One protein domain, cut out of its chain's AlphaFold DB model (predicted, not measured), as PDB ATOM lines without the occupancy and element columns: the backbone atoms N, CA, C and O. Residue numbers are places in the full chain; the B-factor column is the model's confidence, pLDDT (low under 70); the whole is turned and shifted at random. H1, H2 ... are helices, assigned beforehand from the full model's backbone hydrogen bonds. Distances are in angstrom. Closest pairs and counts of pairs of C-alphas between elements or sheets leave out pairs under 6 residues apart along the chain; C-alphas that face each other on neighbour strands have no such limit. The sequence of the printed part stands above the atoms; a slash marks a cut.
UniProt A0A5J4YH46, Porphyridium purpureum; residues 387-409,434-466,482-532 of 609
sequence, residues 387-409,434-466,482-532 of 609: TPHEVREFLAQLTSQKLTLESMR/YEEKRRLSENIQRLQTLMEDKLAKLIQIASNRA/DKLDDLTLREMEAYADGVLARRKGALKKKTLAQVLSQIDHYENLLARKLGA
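Overview. This is residues 387 to 409, 434 to 466 and 482 to 532 of the 609 residues of a protein of Porphyridium purpureum (UniProt A0A5J4YH46). One very long helix, H4, makes the length of a rod, with H1 side by side with its last part and running the opposite way, and a small hairpin of two shorter helices, H2 and H3, packed on its other end. H2 crosses H4 there, while H3 runs back beside it. The printed part has 107 residues with four named helices, in the order H1, H2, H3, H4, and no named strand; the class is all helix. The whole is extended, with a radius of gyration of the C-alphas of 22.2 A and spans of 71 by 26 by 18 A.

Along the chain. H1, residues 388 to 407, begins at C-alpha 388 at (40.247, 55.492, 47.587) and is 28.7 A long from first to last C-alpha. H2 is residues 434 to 448, 21.0 A, and H3 is residues 452 to 463, 16.9 A. H4, residues 486 to 529, measures 64.1 A from C-alpha 486 at (29.129, 25.088, -5.499) to C-alpha 529 at (43.357, 51.481, 51.137).

Arrangement. H4 is the hub and touches the three other helices. H1 touches residues 508 to 529 of H4 at a shallow tilt of 18 degrees, opposite ways; the closest C-alphas, of Pro 388 and Leu 526, are 6.1 A apart. H2 touches residues 492 to 500 of H4 at a steep tilt of 55 degrees, the same way, the closest C-alphas being those of Leu 440 and Glu 493, 5.9 A. Residues 458 to 462 of H3 touch residues 488 to 495 of H4 at a shallow tilt of 22 degrees, opposite ways, closest at the C-alphas of Leu 458 and Met 492, 6.4 A. H2 and H3 form a helical hairpin, with the C-alphas of Gln 448 and Leu 455 closest at 6.0 A. H1 is apart from H2 and H3. Every O i to N i+4 pair is within hydrogen-bond range in H1, H2 and H4, and 6 of 8 are in H3.

Size, cuts and confidence. The C-alphas farthest apart, of Lys 483 and Gly 531, are 71.9 A from each other. Residues 410 to 433 are not printed, with 31.0 A between C-alphas 409 and 434, nor are residues 467 to 481, with 11.8 A between C-alphas 466 and 482. The link from H2 to H3 is tight. Mean pLDDT of the printed part is 79.9, and 21 residues are under 70, among them residues 448 to 456 and 462 to 466.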
ATOM      1  N   THR A 387      44.139  57.784  45.597       89.25
ATOM      2  CA  THR A 387      43.119  57.902  46.642       89.25
ATOM      3  C   THR A 387      42.101  56.750  46.561       89.25
ATOM      4  O   THR A 387      41.923  56.144  45.500       89.25
ATOM      5  N   PRO A 388      41.357  56.448  47.644       89.81
ATOM      6  CA  PRO A 388      40.247  55.492  47.587       89.81
ATOM      7  C   PRO A 388      39.126  55.903  46.614       89.81
ATOM      8  O   PRO A 388      38.375  55.040  46.165       89.81
ATOM      9  N   HIS A 389      39.003  57.197  46.290       88.69
ATOM     10  CA  HIS A 389      38.023  57.702  45.325       88.69
ATOM     11  C   HIS A 389      38.410  57.332  43.889       88.69
ATOM     12  O   HIS A 389      37.623  56.701  43.191       88.69
ATOM     13  N   GLU A 390      39.644  57.637  43.475       89.00
ATOM     14  CA  GLU A 390      40.152  57.295  42.136       89.00
ATOM     15  C   GLU A 390      40.082  55.781  41.878       89.00
ATOM     16  O   GLU A 390      39.657  55.356  40.807       89.00
ATOM     17  N   VAL A 391      40.410  54.944  42.872       91.56
ATOM     18  CA  VAL A 391      40.309  53.479  42.725       91.56
ATOM     19  C   VAL A 391      38.855  53.016  42.532       91.56
ATOM     20  O   VAL A 391      38.606  52.118  41.727       91.56
ATOM     21  N   ARG A 392      37.876  53.641  43.205       92.44
ATOM     22  CA  ARG A 392      36.442  53.369  42.971       92.44
ATOM     23  C   ARG A 392      35.996  53.802  41.574       92.44
ATOM     24  O   ARG A 392      35.211  53.096  40.948       92.44
ATOM     25  N   GLU A 393      36.508  54.922  41.076       92.56
ATOM     26  CA  GLU A 393      36.201  55.411  39.731       92.56
ATOM     27  C   GLU A 393      36.761  54.476  38.645       92.56
ATOM     28  O   GLU A 393      36.025  54.066  37.746       92.56
ATOM     29  N   PHE A 394      38.016  54.030  38.776       92.19
ATOM     30  CA  PHE A 394      38.600  53.017  37.889       92.19
ATOM     31  C   PHE A 394      37.816  51.692  37.913       92.19
ATOM     32  O   PHE A 394      37.597  51.093  36.858       92.19
ATOM     33  N   LEU A 395      37.321  51.254  39.076       94.50
ATOM     34  CA  LEU A 395      36.444  50.079  39.174       94.50
ATOM     35  C   LEU A 395      35.098  50.282  38.462       94.50
ATOM     36  O   LEU A 395      34.632  49.374  37.769       94.50
ATOM     37  N   ALA A 396      34.490  51.467  38.557       92.75
ATOM     38  CA  ALA A 396      33.258  51.798  37.834       92.75
ATOM     39  C   ALA A 396      33.466  51.804  36.305       92.75
ATOM     40  O   ALA A 396      32.620  51.316  35.551       92.75
ATOM     41  N   GLN A 397      34.622  52.283  35.834       93.06
ATOM     42  CA  GLN A 397      34.992  52.248  34.415       93.06
ATOM     43  C   GLN A 397      35.222  50.805  33.920       93.06
ATOM     44  O   GLN A 397      34.657  50.404  32.899       93.06
ATOM     45  N   LEU A 398      35.981  49.988  34.661       94.94
ATOM     46  CA  LEU A 398      36.269  48.591  34.302       94.94
ATOM     47  C   LEU A 398      35.022  47.692  34.339       94.94
ATOM     48  O   LEU A 398      34.836  46.853  33.457       94.94
ATOM     49  N   THR A 399      34.130  47.879  35.315       92.56
ATOM     50  CA  THR A 399      32.853  47.140  35.380       92.56
ATOM     51  C   THR A 399      31.903  47.544  34.251       92.56
ATOM     52  O   THR A 399      31.278  46.672  33.645       92.56
ATOM     53  N   SER A 400      31.873  48.823  33.866       92.12
ATOM     54  CA  SER A 400      31.154  49.283  32.667       92.12
ATOM     55  C   SER A 400      31.718  48.644  31.388       92.12
ATOM     56  O   SER A 400      30.961  48.128  30.564       92.12
ATOM     57  N   GLN A 401      33.049  48.574  31.255       90.75
ATOM     58  CA  GLN A 401      33.721  47.909  30.132       90.75
ATOM     59  C   GLN A 401      33.424  46.398  30.083       90.75
ATOM     60  O   GLN A 401      33.158  45.859  29.004       90.75
ATOM     61  N   LYS A 402      33.408  45.715  31.239       93.31
ATOM     62  CA  LYS A 402      32.980  44.311  31.365       93.31
ATOM     63  C   LYS A 402      31.560  44.125  30.822       93.31
ATOM     64  O   LYS A 402      31.368  43.286  29.944       93.31
ATOM     65  N   LEU A 403      30.595  44.929  31.278       90.69
ATOM     66  CA  LEU A 403      29.196  44.834  30.837       90.69
ATOM     67  C   LEU A 403      29.052  45.050  29.321       90.69
ATOM     68  O   LEU A 403      28.304  44.324  28.665       90.69
ATOM     69  N   THR A 404      29.815  45.975  28.728       87.44
ATOM     70  CA  THR A 404      29.847  46.160  27.266       87.44
ATOM     71  C   THR A 404      30.421  44.935  26.538       87.44
ATOM     72  O   THR A 404      29.873  44.505  25.520       87.44
ATOM     73  N   LEU A 405      31.492  44.320  27.054       86.19
ATOM     74  CA  LEU A 405      32.082  43.095  26.490       86.19
ATOM     75  C   LEU A 405      31.163  41.867  26.631       86.19
ATOM     76  O   LEU A 405      31.160  41.004  25.749       86.19
ATOM     77  N   GLU A 406      30.384  41.788  27.711       85.38
ATOM     78  CA  GLU A 406      29.403  40.726  27.969       85.38
ATOM     79  C   GLU A 406      28.145  40.892  27.106       85.38
ATOM     80  O   GLU A 406      27.716  39.927  26.470       85.38
ATOM     81  N   SER A 407      27.633  42.117  26.955       79.19
ATOM     82  CA  SER A 407      26.575  42.445  25.987       79.19
ATOM     83  C   SER A 407      26.996  42.072  24.557       79.19
ATOM     84  O   SER A 407      26.324  41.290  23.889       79.19
ATOM     85  N   MET A 408      28.202  42.470  24.126       69.69
ATOM     86  CA  MET A 408      28.780  42.081  22.827       69.69
ATOM     87  C   MET A 408      29.145  40.586  22.691       69.69
ATOM     88  O   MET A 408      29.700  40.179  21.658       69.69
ATOM     89  N   ARG A 409      28.900  39.759  23.713       67.56
ATOM     90  CA  ARG A 409      29.049  38.296  23.679       67.56
ATOM     91  C   ARG A 409      27.697  37.584  23.539       67.56
ATOM     92  O   ARG A 409      27.692  36.442  23.079       67.56
ATOM     93  N   TYR A 434      28.651  36.302  -7.106       78.06
ATOM     94  CA  TYR A 434      29.975  36.919  -7.285       78.06
ATOM     95  C   TYR A 434      30.501  37.641  -6.026       78.06
ATOM     96  O   TYR A 434      31.673  37.508  -5.670       78.06
ATOM     97  N   GLU A 435      29.633  38.350  -5.298       76.62
ATOM     98  CA  GLU A 435      29.993  39.022  -4.040       76.62
ATOM     99  C   GLU A 435      30.359  38.036  -2.919       76.62
ATOM    100  O   GLU A 435      31.294  38.274  -2.150       76.62
ATOM    101  N   GLU A 436      29.668  36.897  -2.853       79.75
ATOM    102  CA  GLU A 436      29.975  35.806  -1.927       79.75
ATOM    103  C   GLU A 436      31.294  35.120  -2.322       79.75
ATOM    104  O   GLU A 436      32.149  34.914  -1.459       79.75
ATOM    105  N   LYS A 437      31.536  34.875  -3.624       79.75
ATOM    106  CA  LYS A 437      32.820  34.341  -4.122       79.75
ATOM    107  C   LYS A 437      33.991  35.253  -3.762       79.75
ATOM    108  O   LYS A 437      35.021  34.791  -3.266       79.75
ATOM    109  N   ARG A 438      33.814  36.565  -3.930       79.94
ATOM    110  CA  ARG A 438      34.789  37.582  -3.522       79.94
ATOM    111  C   ARG A 438      35.028  37.572  -2.009       79.94
ATOM    112  O   ARG A 438      36.182  37.570  -1.581       79.94
ATOM    113  N   ARG A 439      33.969  37.522  -1.193       81.88
ATOM    114  CA  ARG A 439      34.074  37.413   0.274       81.88
ATOM    115  C   ARG A 439      34.805  36.139   0.702       81.88
ATOM    116  O   ARG A 439      35.613  36.207   1.630       81.88
ATOM    117  N   LEU A 440      34.559  35.007   0.038       81.56
ATOM    118  CA  LEU A 440      35.288  33.764   0.282       81.56
ATOM    119  C   LEU A 440      36.781  33.942  -0.018       81.56
ATOM    120  O   LEU A 440      37.598  33.632   0.845       81.56
ATOM    121  N   SER A 441      37.136  34.508  -1.175       82.38
ATOM    122  CA  SER A 441      38.530  34.797  -1.543       82.38
ATOM    123  C   SER A 441      39.233  35.687  -0.503       82.38
ATOM    124  O   SER A 441      40.279  35.315   0.036       82.38
ATOM    125  N   GLU A 442      38.609  36.800  -0.095       82.38
ATOM    126  CA  GLU A 442      39.138  37.662   0.975       82.38
ATOM    127  C   GLU A 442      39.290  36.915   2.314       82.38
ATOM    128  O   GLU A 442      40.249  37.140   3.056       82.38
ATOM    129  N   ASN A 443      38.361  36.016   2.651       81.50
ATOM    130  CA  ASN A 443      38.437  35.198   3.862       81.50
ATOM    131  C   ASN A 443      39.533  34.120   3.787       81.50
ATOM    132  O   ASN A 443      40.187  33.869   4.801       81.50
ATOM    133  N   ILE A 444      39.790  33.529   2.618       81.38
ATOM    134  CA  ILE A 444      40.903  32.595   2.393       81.38
ATOM    135  C   ILE A 444      42.240  33.339   2.511       81.38
ATOM    136  O   ILE A 444      43.113  32.892   3.255       81.38
ATOM    137  N   GLN A 445      42.374  34.526   1.910       77.25
ATOM    138  CA  GLN A 445      43.566  35.374   2.056       77.25
ATOM    139  C   GLN A 445      43.798  35.795   3.523       77.25
ATOM    140  O   GLN A 445      44.928  35.767   4.024       77.25
ATOM    141  N   ARG A 446      42.728  36.110   4.271       77.56
ATOM    142  CA  ARG A 446      42.782  36.335   5.732       77.56
ATOM    143  C   ARG A 446      43.188  35.086   6.520       77.56
ATOM    144  O   ARG A 446      43.699  35.228   7.625       77.56
ATOM    145  N   LEU A 447      42.962  33.874   6.013       74.00
ATOM    146  CA  LEU A 447      43.397  32.636   6.668       74.00
ATOM    147  C   LEU A 447      44.857  32.313   6.349       74.00
ATOM    148  O   LEU A 447      45.615  32.065   7.282       74.00
ATOM    149  N   GLN A 448      45.267  32.421   5.085       68.69
ATOM    150  CA  GLN A 448      46.661  32.303   4.640       68.69
ATOM    151  C   GLN A 448      47.583  33.245   5.431       68.69
ATOM    152  O   GLN A 448      48.582  32.812   5.991       68.69
ATOM    153  N   THR A 449      47.199  34.516   5.582       61.59
ATOM    154  CA  THR A 449      47.996  35.531   6.302       61.59
ATOM    155  C   THR A 449      47.988  35.414   7.834       61.59
ATOM    156  O   THR A 449      48.713  36.163   8.497       61.59
ATOM    157  N   LEU A 450      47.173  34.522   8.423       60.59
ATOM    158  CA  LEU A 450      46.959  34.453   9.877       60.59
ATOM    159  C   LEU A 450      47.054  33.049  10.509       60.59
ATOM    160  O   LEU A 450      47.181  32.992  11.740       60.59
ATOM    161  N   MET A 451      46.890  31.954   9.750       60.22
ATOM    162  CA  MET A 451      46.819  30.551  10.214       60.22
ATOM    163  C   MET A 451      47.202  29.543   9.102       60.22
ATOM    164  O   MET A 451      46.338  28.817   8.606       60.22
ATOM    165  N   GLU A 452      48.489  29.459   8.758       59.25
ATOM    166  CA  GLU A 452      49.054  28.555   7.732       59.25
ATOM    167  C   GLU A 452      48.553  27.097   7.846       59.25
ATOM    168  O   GLU A 452      48.014  26.556   6.877       59.25
ATOM    169  N   ASP A 453      48.573  26.500   9.048       65.25
ATOM    170  CA  ASP A 453      48.094  25.124   9.320       65.25
ATOM    171  C   ASP A 453      46.656  24.834   8.841       65.25
ATOM    172  O   ASP A 453      46.261  23.680   8.662       65.25
ATOM    173  N   LYS A 454      45.826  25.874   8.694       68.50
ATOM    174  CA  LYS A 454      44.409  25.747   8.315       68.50
ATOM    175  C   LYS A 454      44.176  25.924   6.823       68.50
ATOM    176  O   LYS A 454      43.152  25.453   6.328       68.50
ATOM    177  N   LEU A 455      45.130  26.518   6.108       67.69
ATOM    178  CA  LEU A 455      45.125  26.542   4.649       67.69
ATOM    179  C   LEU A 455      45.241  25.114   4.099       67.69
ATOM    180  O   LEU A 455      44.471  24.741   3.222       67.69
ATOM    181  N   ALA A 456      46.083  24.273   4.711       69.12
ATOM    182  CA  ALA A 456      46.209  22.853   4.365       69.12
ATOM    183  C   ALA A 456      44.868  22.091   4.405       69.12
ATOM    184  O   ALA A 456      44.643  21.196   3.593       69.12
ATOM    185  N   LYS A 457      43.941  22.465   5.304       71.00
ATOM    186  CA  LYS A 457      42.605  21.851   5.364       71.00
ATOM    187  C   LYS A 457      41.636  22.393   4.304       71.00
ATOM    188  O   LYS A 457      40.798  21.634   3.834       71.00
ATOM    189  N   LEU A 458      41.764  23.656   3.895       69.81
ATOM    190  CA  LEU A 458      41.032  24.196   2.740       69.81
ATOM    191  C   LEU A 458      41.519  23.568   1.426       69.81
ATOM    192  O   LEU A 458      40.698  23.140   0.622       69.81
ATOM    193  N   ILE A 459      42.837  23.418   1.262       70.44
ATOM    194  CA  ILE A 459      43.453  22.692   0.140       70.44
ATOM    195  C   ILE A 459      42.966  21.235   0.120       70.44
ATOM    196  O   ILE A 459      42.612  20.728  -0.938       70.44
ATOM    197  N   GLN A 460      42.860  20.575   1.281       70.56
ATOM    198  CA  GLN A 460      42.292  19.226   1.370       70.56
ATOM    199  C   GLN A 460      40.805  19.173   0.969       70.56
ATOM    200  O   GLN A 460      40.402  18.224   0.306       70.56
ATOM    201  N   ILE A 461      39.988  20.170   1.333       70.06
ATOM    202  CA  ILE A 461      38.573  20.239   0.920       70.06
ATOM    203  C   ILE A 461      38.462  20.380  -0.608       70.06
ATOM    204  O   ILE A 461      37.717  19.622  -1.222       70.06
ATOM    205  N   ALA A 462      39.254  21.264  -1.226       68.75
ATOM    206  CA  ALA A 462      39.294  21.416  -2.682       68.75
ATOM    207  C   ALA A 462      39.808  20.139  -3.385       68.75
ATOM    208  O   ALA A 462      39.131  19.579  -4.247       68.75
ATOM    209  N   SER A 463      40.966  19.621  -2.964       62.59
ATOM    210  CA  SER A 463      41.625  18.449  -3.562       62.59
ATOM    211  C   SER A 463      40.861  17.131  -3.385       62.59
ATOM    212  O   SER A 463      41.143  16.177  -4.107       62.59
ATOM    213  N   ASN A 464      39.915  17.043  -2.444       59.09
ATOM    214  CA  ASN A 464      39.081  15.853  -2.254       59.09
ATOM    215  C   ASN A 464      37.953  15.717  -3.301       59.09
ATOM    216  O   ASN A 464      37.272  14.690  -3.306       59.09
ATOM    217  N   ARG A 465      37.722  16.730  -4.155       55.81
ATOM    218  CA  ARG A 465      36.728  16.684  -5.248       55.81
ATOM    219  C   ARG A 465      37.248  17.196  -6.590       55.81
ATOM    220  O   ARG A 465      36.889  16.624  -7.614       55.81
ATOM    221  N   ALA A 466      38.125  18.200  -6.598       53.78
ATOM    222  CA  ALA A 466      38.782  18.667  -7.814       53.78
ATOM    223  C   ALA A 466      39.814  17.633  -8.304       53.78
ATOM    224  O   ALA A 466      40.972  17.626  -7.881       53.78
ATOM    225  N   ASP A 482      36.201  29.746  -9.812       66.75
ATOM    226  CA  ASP A 482      35.131  29.492 -10.783       66.75
ATOM    227  C   ASP A 482      35.172  28.093 -11.431       66.75
ATOM    228  O   ASP A 482      34.230  27.732 -12.132       66.75
ATOM    229  N   LYS A 483      36.201  27.274 -11.152       67.06
ATOM    230  CA  LYS A 483      36.271  25.848 -11.545       67.06
ATOM    231  C   LYS A 483      35.901  24.879 -10.407       67.06
ATOM    232  O   LYS A 483      35.936  23.669 -10.605       67.06
ATOM    233  N   LEU A 484      35.566  25.383  -9.215       69.31
ATOM    234  CA  LEU A 484      35.169  24.577  -8.052       69.31
ATOM    235  C   LEU A 484      33.642  24.417  -7.962       69.31
ATOM    236  O   LEU A 484      32.909  25.389  -8.134       69.31
ATOM    237  N   ASP A 485      33.169  23.217  -7.601       75.69
ATOM    238  CA  ASP A 485      31.738  22.946  -7.381       75.69
ATOM    239  C   ASP A 485      31.127  23.875  -6.317       75.69
ATOM    240  O   ASP A 485      31.723  24.078  -5.255       75.69
ATOM    241  N   ASP A 486      29.872  24.302  -6.500       75.19
ATOM    242  CA  ASP A 486      29.129  25.088  -5.499       75.19
ATOM    243  C   ASP A 486      29.058  24.406  -4.116       75.19
ATOM    244  O   ASP A 486      29.089  25.079  -3.084       75.19
ATOM    245  N   LEU A 487      29.037  23.067  -4.071       75.75
ATOM    246  CA  LEU A 487      29.157  22.287  -2.830       75.75
ATOM    247  C   LEU A 487      30.474  22.559  -2.098       75.75
ATOM    248  O   LEU A 487      30.488  22.814  -0.893       75.75
ATOM    249  N   THR A 488      31.579  22.480  -2.833       77.88
ATOM    250  CA  THR A 488      32.941  22.654  -2.323       77.88
ATOM    251  C   THR A 488      33.153  24.109  -1.903       77.88
ATOM    252  O   THR A 488      33.667  24.373  -0.817       77.88
ATOM    253  N   LEU A 489      32.641  25.053  -2.694       79.12
ATOM    254  CA  LEU A 489      32.631  26.483  -2.402       79.12
ATOM    255  C   LEU A 489      31.869  26.828  -1.108       79.12
ATOM    256  O   LEU A 489      32.423  27.503  -0.236       79.12
ATOM    257  N   ARG A 490      30.644  26.315  -0.919       82.19
ATOM    258  CA  ARG A 490      29.863  26.521   0.319       82.19
ATOM    259  C   ARG A 490      30.477  25.817   1.536       82.19
ATOM    260  O   ARG A 490      30.406  26.344   2.647       82.19
ATOM    261  N   GLU A 491      31.131  24.666   1.359       78.00
ATOM    262  CA  GLU A 491      31.874  24.006   2.444       78.00
ATOM    263  C   GLU A 491      33.121  24.811   2.860       78.00
ATOM    264  O   GLU A 491      33.383  24.977   4.058       78.00
ATOM    265  N   MET A 492      33.851  25.380   1.893       79.12
ATOM    266  CA  MET A 492      34.980  26.282   2.143       79.12
ATOM    267  C   MET A 492      34.536  27.579   2.838       79.12
ATOM    268  O   MET A 492      35.208  28.005   3.778       79.12
ATOM    269  N   GLU A 493      33.391  28.164   2.463       81.94
ATOM    270  CA  GLU A 493      32.781  29.314   3.156       81.94
ATOM    271  C   GLU A 493      32.464  28.991   4.623       81.94
ATOM    272  O   GLU A 493      32.958  29.669   5.534       81.94
ATOM    273  N   ALA A 494      31.716  27.911   4.873       79.75
ATOM    274  CA  ALA A 494      31.335  27.495   6.220       79.75
ATOM    275  C   ALA A 494      32.552  27.173   7.110       79.75
ATOM    276  O   ALA A 494      32.562  27.503   8.304       79.75
ATOM    277  N   TYR A 495      33.602  26.566   6.546       80.12
ATOM    278  CA  TYR A 495      34.861  26.345   7.255       80.12
ATOM    279  C   TYR A 495      35.591  27.665   7.544       80.12
ATOM    280  O   TYR A 495      36.010  27.898   8.683       80.12
ATOM    281  N   ALA A 496      35.730  28.543   6.546       81.88
ATOM    282  CA  ALA A 496      36.504  29.773   6.661       81.88
ATOM    283  C   ALA A 496      35.903  30.742   7.690       81.88
ATOM    284  O   ALA A 496      36.594  31.151   8.632       81.88
ATOM    285  N   ASP A 497      34.605  31.040   7.589       80.81
ATOM    286  CA  ASP A 497      33.920  31.877   8.577       80.81
ATOM    287  C   ASP A 497      33.852  31.193   9.947       80.81
ATOM    288  O   ASP A 497      34.071  31.845  10.969       80.81
ATOM    289  N   GLY A 498      33.671  29.868  10.000       79.50
ATOM    290  CA  GLY A 498      33.733  29.099  11.245       79.50
ATOM    291  C   GLY A 498      35.081  29.221  11.970       79.50
ATOM    292  O   GLY A 498      35.124  29.324  13.201       79.50
ATOM    293  N   VAL A 499      36.197  29.261  11.237       78.88
ATOM    294  CA  VAL A 499      37.542  29.482  11.793       78.88
ATOM    295  C   VAL A 499      37.742  30.936  12.226       78.88
ATOM    296  O   VAL A 499      38.228  31.180  13.339       78.88
ATOM    297  N   LEU A 500      37.357  31.905  11.390       78.69
ATOM    298  CA  LEU A 500      37.516  33.334  11.674       78.69
ATOM    299  C   LEU A 500      36.640  33.780  12.858       78.69
ATOM    300  O   LEU A 500      37.118  34.501  13.738       78.69
ATOM    301  N   ALA A 501      35.402  33.290  12.955       77.69
ATOM    302  CA  ALA A 501      34.506  33.520  14.087       77.69
ATOM    303  C   ALA A 501      35.072  32.943  15.393       77.69
ATOM    304  O   ALA A 501      35.099  33.638  16.412       77.69
ATOM    305  N   ARG A 502      35.621  31.716  15.372       77.00
ATOM    306  CA  ARG A 502      36.301  31.124  16.541       77.00
ATOM    307  C   ARG A 502      37.518  31.950  16.977       77.00
ATOM    308  O   ARG A 502      37.706  32.135  18.178       77.00
ATOM    309  N   ARG A 503      38.306  32.503  16.041       76.19
ATOM    310  CA  ARG A 503      39.434  33.409  16.354       76.19
ATOM    311  C   ARG A 503      38.952  34.725  16.978       76.19
ATOM    312  O   ARG A 503      39.469  35.111  18.024       76.19
ATOM    313  N   LYS A 504      37.930  35.371  16.400       75.81
ATOM    314  CA  LYS A 504      37.296  36.589  16.951       75.81
ATOM    315  C   LYS A 504      36.734  36.347  18.363       75.81
ATOM    316  O   LYS A 504      36.981  37.141  19.268       75.81
ATOM    317  N   GLY A 505      36.050  35.222  18.582       74.56
ATOM    318  CA  GLY A 505      35.523  34.823  19.891       74.56
ATOM    319  C   GLY A 505      36.610  34.517  20.930       74.56
ATOM    320  O   GLY A 505      36.471  34.897  22.091       74.56
ATOM    321  N   ALA A 506      37.717  33.884  20.526       73.50
ATOM    322  CA  ALA A 506      38.862  33.642  21.406       73.50
ATOM    323  C   ALA A 506      39.561  34.947  21.831       73.50
ATOM    324  O   ALA A 506      39.956  35.071  22.988       73.50
ATOM    325  N   LEU A 507      39.665  35.931  20.931       71.19
ATOM    326  CA  LEU A 507      40.178  37.267  21.254       71.19
ATOM    327  C   LEU A 507      39.256  37.995  22.245       71.19
ATOM    328  O   LEU A 507      39.728  38.381  23.311       71.19
ATOM    329  N   LYS A 508      37.938  38.064  21.978       79.50
ATOM    330  CA  LYS A 508      36.949  38.631  22.922       79.50
ATOM    331  C   LYS A 508      37.048  38.005  24.324       79.50
ATOM    332  O   LYS A 508      37.010  38.723  25.318       79.50
ATOM    333  N   LYS A 509      37.217  36.677  24.414       81.88
ATOM    334  CA  LYS A 509      37.409  35.969  25.696       81.88
ATOM    335  C   LYS A 509      38.691  36.381  26.428       81.88
ATOM    336  O   LYS A 509      38.649  36.505  27.646       81.88
ATOM    337  N   LYS A 510      39.805  36.603  25.717       81.88
ATOM    338  CA  LYS A 510      41.060  37.081  26.327       81.88
ATOM    339  C   LYS A 510      40.918  38.500  26.878       81.88
ATOM    340  O   LYS A 510      41.285  38.721  28.024       81.88
ATOM    341  N   THR A 511      40.328  39.420  26.112       85.75
ATOM    342  CA  THR A 511      40.075  40.799  26.568       85.75
ATOM    343  C   THR A 511      39.177  40.823  27.806       85.75
ATOM    344  O   THR A 511      39.495  41.498  28.776       85.75
ATOM    345  N   LEU A 512      38.099  40.031  27.827       89.50
ATOM    346  CA  LEU A 512      37.216  39.937  28.993       89.50
ATOM    347  C   LEU A 512      37.933  39.365  30.230       89.50
ATOM    348  O   LEU A 512      37.758  39.891  31.323       89.50
ATOM    349  N   ALA A 513      38.782  38.343  30.073       87.94
ATOM    350  CA  ALA A 513      39.589  37.813  31.178       87.94
ATOM    351  C   ALA A 513      40.616  38.834  31.714       87.94
ATOM    352  O   ALA A 513      40.857  38.890  32.916       87.94
ATOM    353  N   GLN A 514      41.186  39.666  30.837       90.19
ATOM    354  CA  GLN A 514      42.094  40.752  31.215       90.19
ATOM    355  C   GLN A 514      41.376  41.852  32.013       90.19
ATOM    356  O   GLN A 514      41.908  42.294  33.026       90.19
ATOM    357  N   VAL A 515      40.161  42.247  31.609       91.75
ATOM    358  CA  VAL A 515      39.342  43.226  32.355       91.75
ATOM    359  C   VAL A 515      38.937  42.679  33.727       91.75
ATOM    360  O   VAL A 515      39.060  43.394  34.716       91.75
ATOM    361  N   LEU A 516      38.537  41.402  33.824       92.81
ATOM    362  CA  LEU A 516      38.260  40.760  35.120       92.81
ATOM    363  C   LEU A 516      39.491  40.781  36.041       92.81
ATOM    364  O   LEU A 516      39.398  41.259  37.163       92.81
ATOM    365  N   SER A 517      40.668  40.396  35.537       91.75
ATOM    366  CA  SER A 517      41.914  40.445  36.320       91.75
ATOM    367  C   SER A 517      42.322  41.863  36.755       91.75
ATOM    368  O   SER A 517      43.090  42.001  37.708       91.75
ATOM    369  N   GLN A 518      41.858  42.912  36.066       90.75
ATOM    370  CA  GLN A 518      42.061  44.303  36.483       90.75
ATOM    371  C   GLN A 518      41.059  44.727  37.565       90.75
ATOM    372  O   GLN A 518      41.456  45.423  38.496       90.75
ATOM    373  N   ILE A 519      39.803  44.272  37.485       93.38
ATOM    374  CA  ILE A 519      38.803  44.457  38.550       93.38
ATOM    375  C   ILE A 519      39.319  43.819  39.847       93.38
ATOM    376  O   ILE A 519      39.482  44.532  40.834       93.38
ATOM    377  N   ASP A 520      39.717  42.542  39.812       92.88
ATOM    378  CA  ASP A 520      40.259  41.822  40.975       92.88
ATOM    379  C   ASP A 520      41.445  42.572  41.624       92.88
ATOM    380  O   ASP A 520      41.538  42.672  42.852       92.88
ATOM    381  N   HIS A 521      42.353  43.141  40.817       91.88
ATOM    382  CA  HIS A 521      43.495  43.931  41.305       91.88
ATOM    383  C   HIS A 521      43.053  45.214  42.019       91.88
ATOM    384  O   HIS A 521      43.525  45.497  43.123       91.88
ATOM    385  N   TYR A 522      42.140  45.984  41.421       90.19
ATOM    386  CA  TYR A 522      41.692  47.251  41.997       90.19
ATOM    387  C   TYR A 522      40.733  47.072  43.186       90.19
ATOM    388  O   TYR A 522      40.785  47.885  44.107       90.19
ATOM    389  N   GLU A 523      39.941  45.997  43.250       92.00
ATOM    390  CA  GLU A 523      39.154  45.649  44.445       92.00
ATOM    391  C   GLU A 523      40.074  45.322  45.631       92.00
ATOM    392  O   GLU A 523      39.919  45.882  46.720       92.00
ATOM    393  N   ASN A 524      41.119  44.516  45.404       89.69
ATOM    394  CA  ASN A 524      42.150  44.237  46.409       89.69
ATOM    395  C   ASN A 524      42.941  45.496  46.819       89.69
ATOM    396  O   ASN A 524      43.314  45.643  47.987       89.69
ATOM    397  N   LEU A 525      43.199  46.422  45.888       90.69
ATOM    398  CA  LEU A 525      43.832  47.709  46.194       90.69
ATOM    399  C   LEU A 525      42.912  48.607  47.035       90.69
ATOM    400  O   LEU A 525      43.386  49.258  47.969       90.69
ATOM    401  N   LEU A 526      41.609  48.626  46.739       91.12
ATOM    402  CA  LEU A 526      40.615  49.404  47.474       91.12
ATOM    403  C   LEU A 526      40.440  48.887  48.905       91.12
ATOM    404  O   LEU A 526      40.464  49.691  49.833       91.12
ATOM    405  N   ALA A 527      40.337  47.567  49.099       88.75
ATOM    406  CA  ALA A 527      40.251  46.950  50.424       88.75
ATOM    407  C   ALA A 527      41.442  47.357  51.313       88.75
ATOM    408  O   ALA A 527      41.253  47.891  52.409       88.75
ATOM    409  N   ARG A 528      42.669  47.236  50.783       88.69
ATOM    410  CA  ARG A 528      43.906  47.662  51.465       88.69
ATOM    411  C   ARG A 528      43.922  49.156  51.803       88.69
ATOM    412  O   ARG A 528      44.394  49.525  52.873       88.69
ATOM    413  N   LYS A 529      43.417  50.022  50.914       85.25
ATOM    414  CA  LYS A 529      43.357  51.481  51.137       85.25
ATOM    415  C   LYS A 529      42.253  51.918  52.104       85.25
ATOM    416  O   LYS A 529      42.360  53.000  52.670       85.25
ATOM    417  N   LEU A 530      41.213  51.108  52.294       85.62
ATOM    418  CA  LEU A 530      40.128  51.360  53.251       85.62
ATOM    419  C   LEU A 530      40.393  50.756  54.643       85.62
ATOM    420  O   LEU A 530      39.528  50.846  55.508       85.62
ATOM    421  N   GLY A 531      41.560  50.142  54.869       71.88
ATOM    422  CA  GLY A 531      41.891  49.496  56.143       71.88
ATOM    423  C   GLY A 531      41.099  48.212  56.415       71.88
ATOM    424  O   GLY A 531      41.066  47.752  57.552       71.88
ATOM    425  N   ALA A 532      40.467  47.628  55.392       59.94
ATOM    426  CA  ALA A 532      39.816  46.330  55.505       59.94
ATOM    427  C   ALA A 532      40.892  45.235  55.493       59.94
ATOM    428  O   ALA A 532      41.469  44.929  54.446       59.94
TER     429      ALA A 532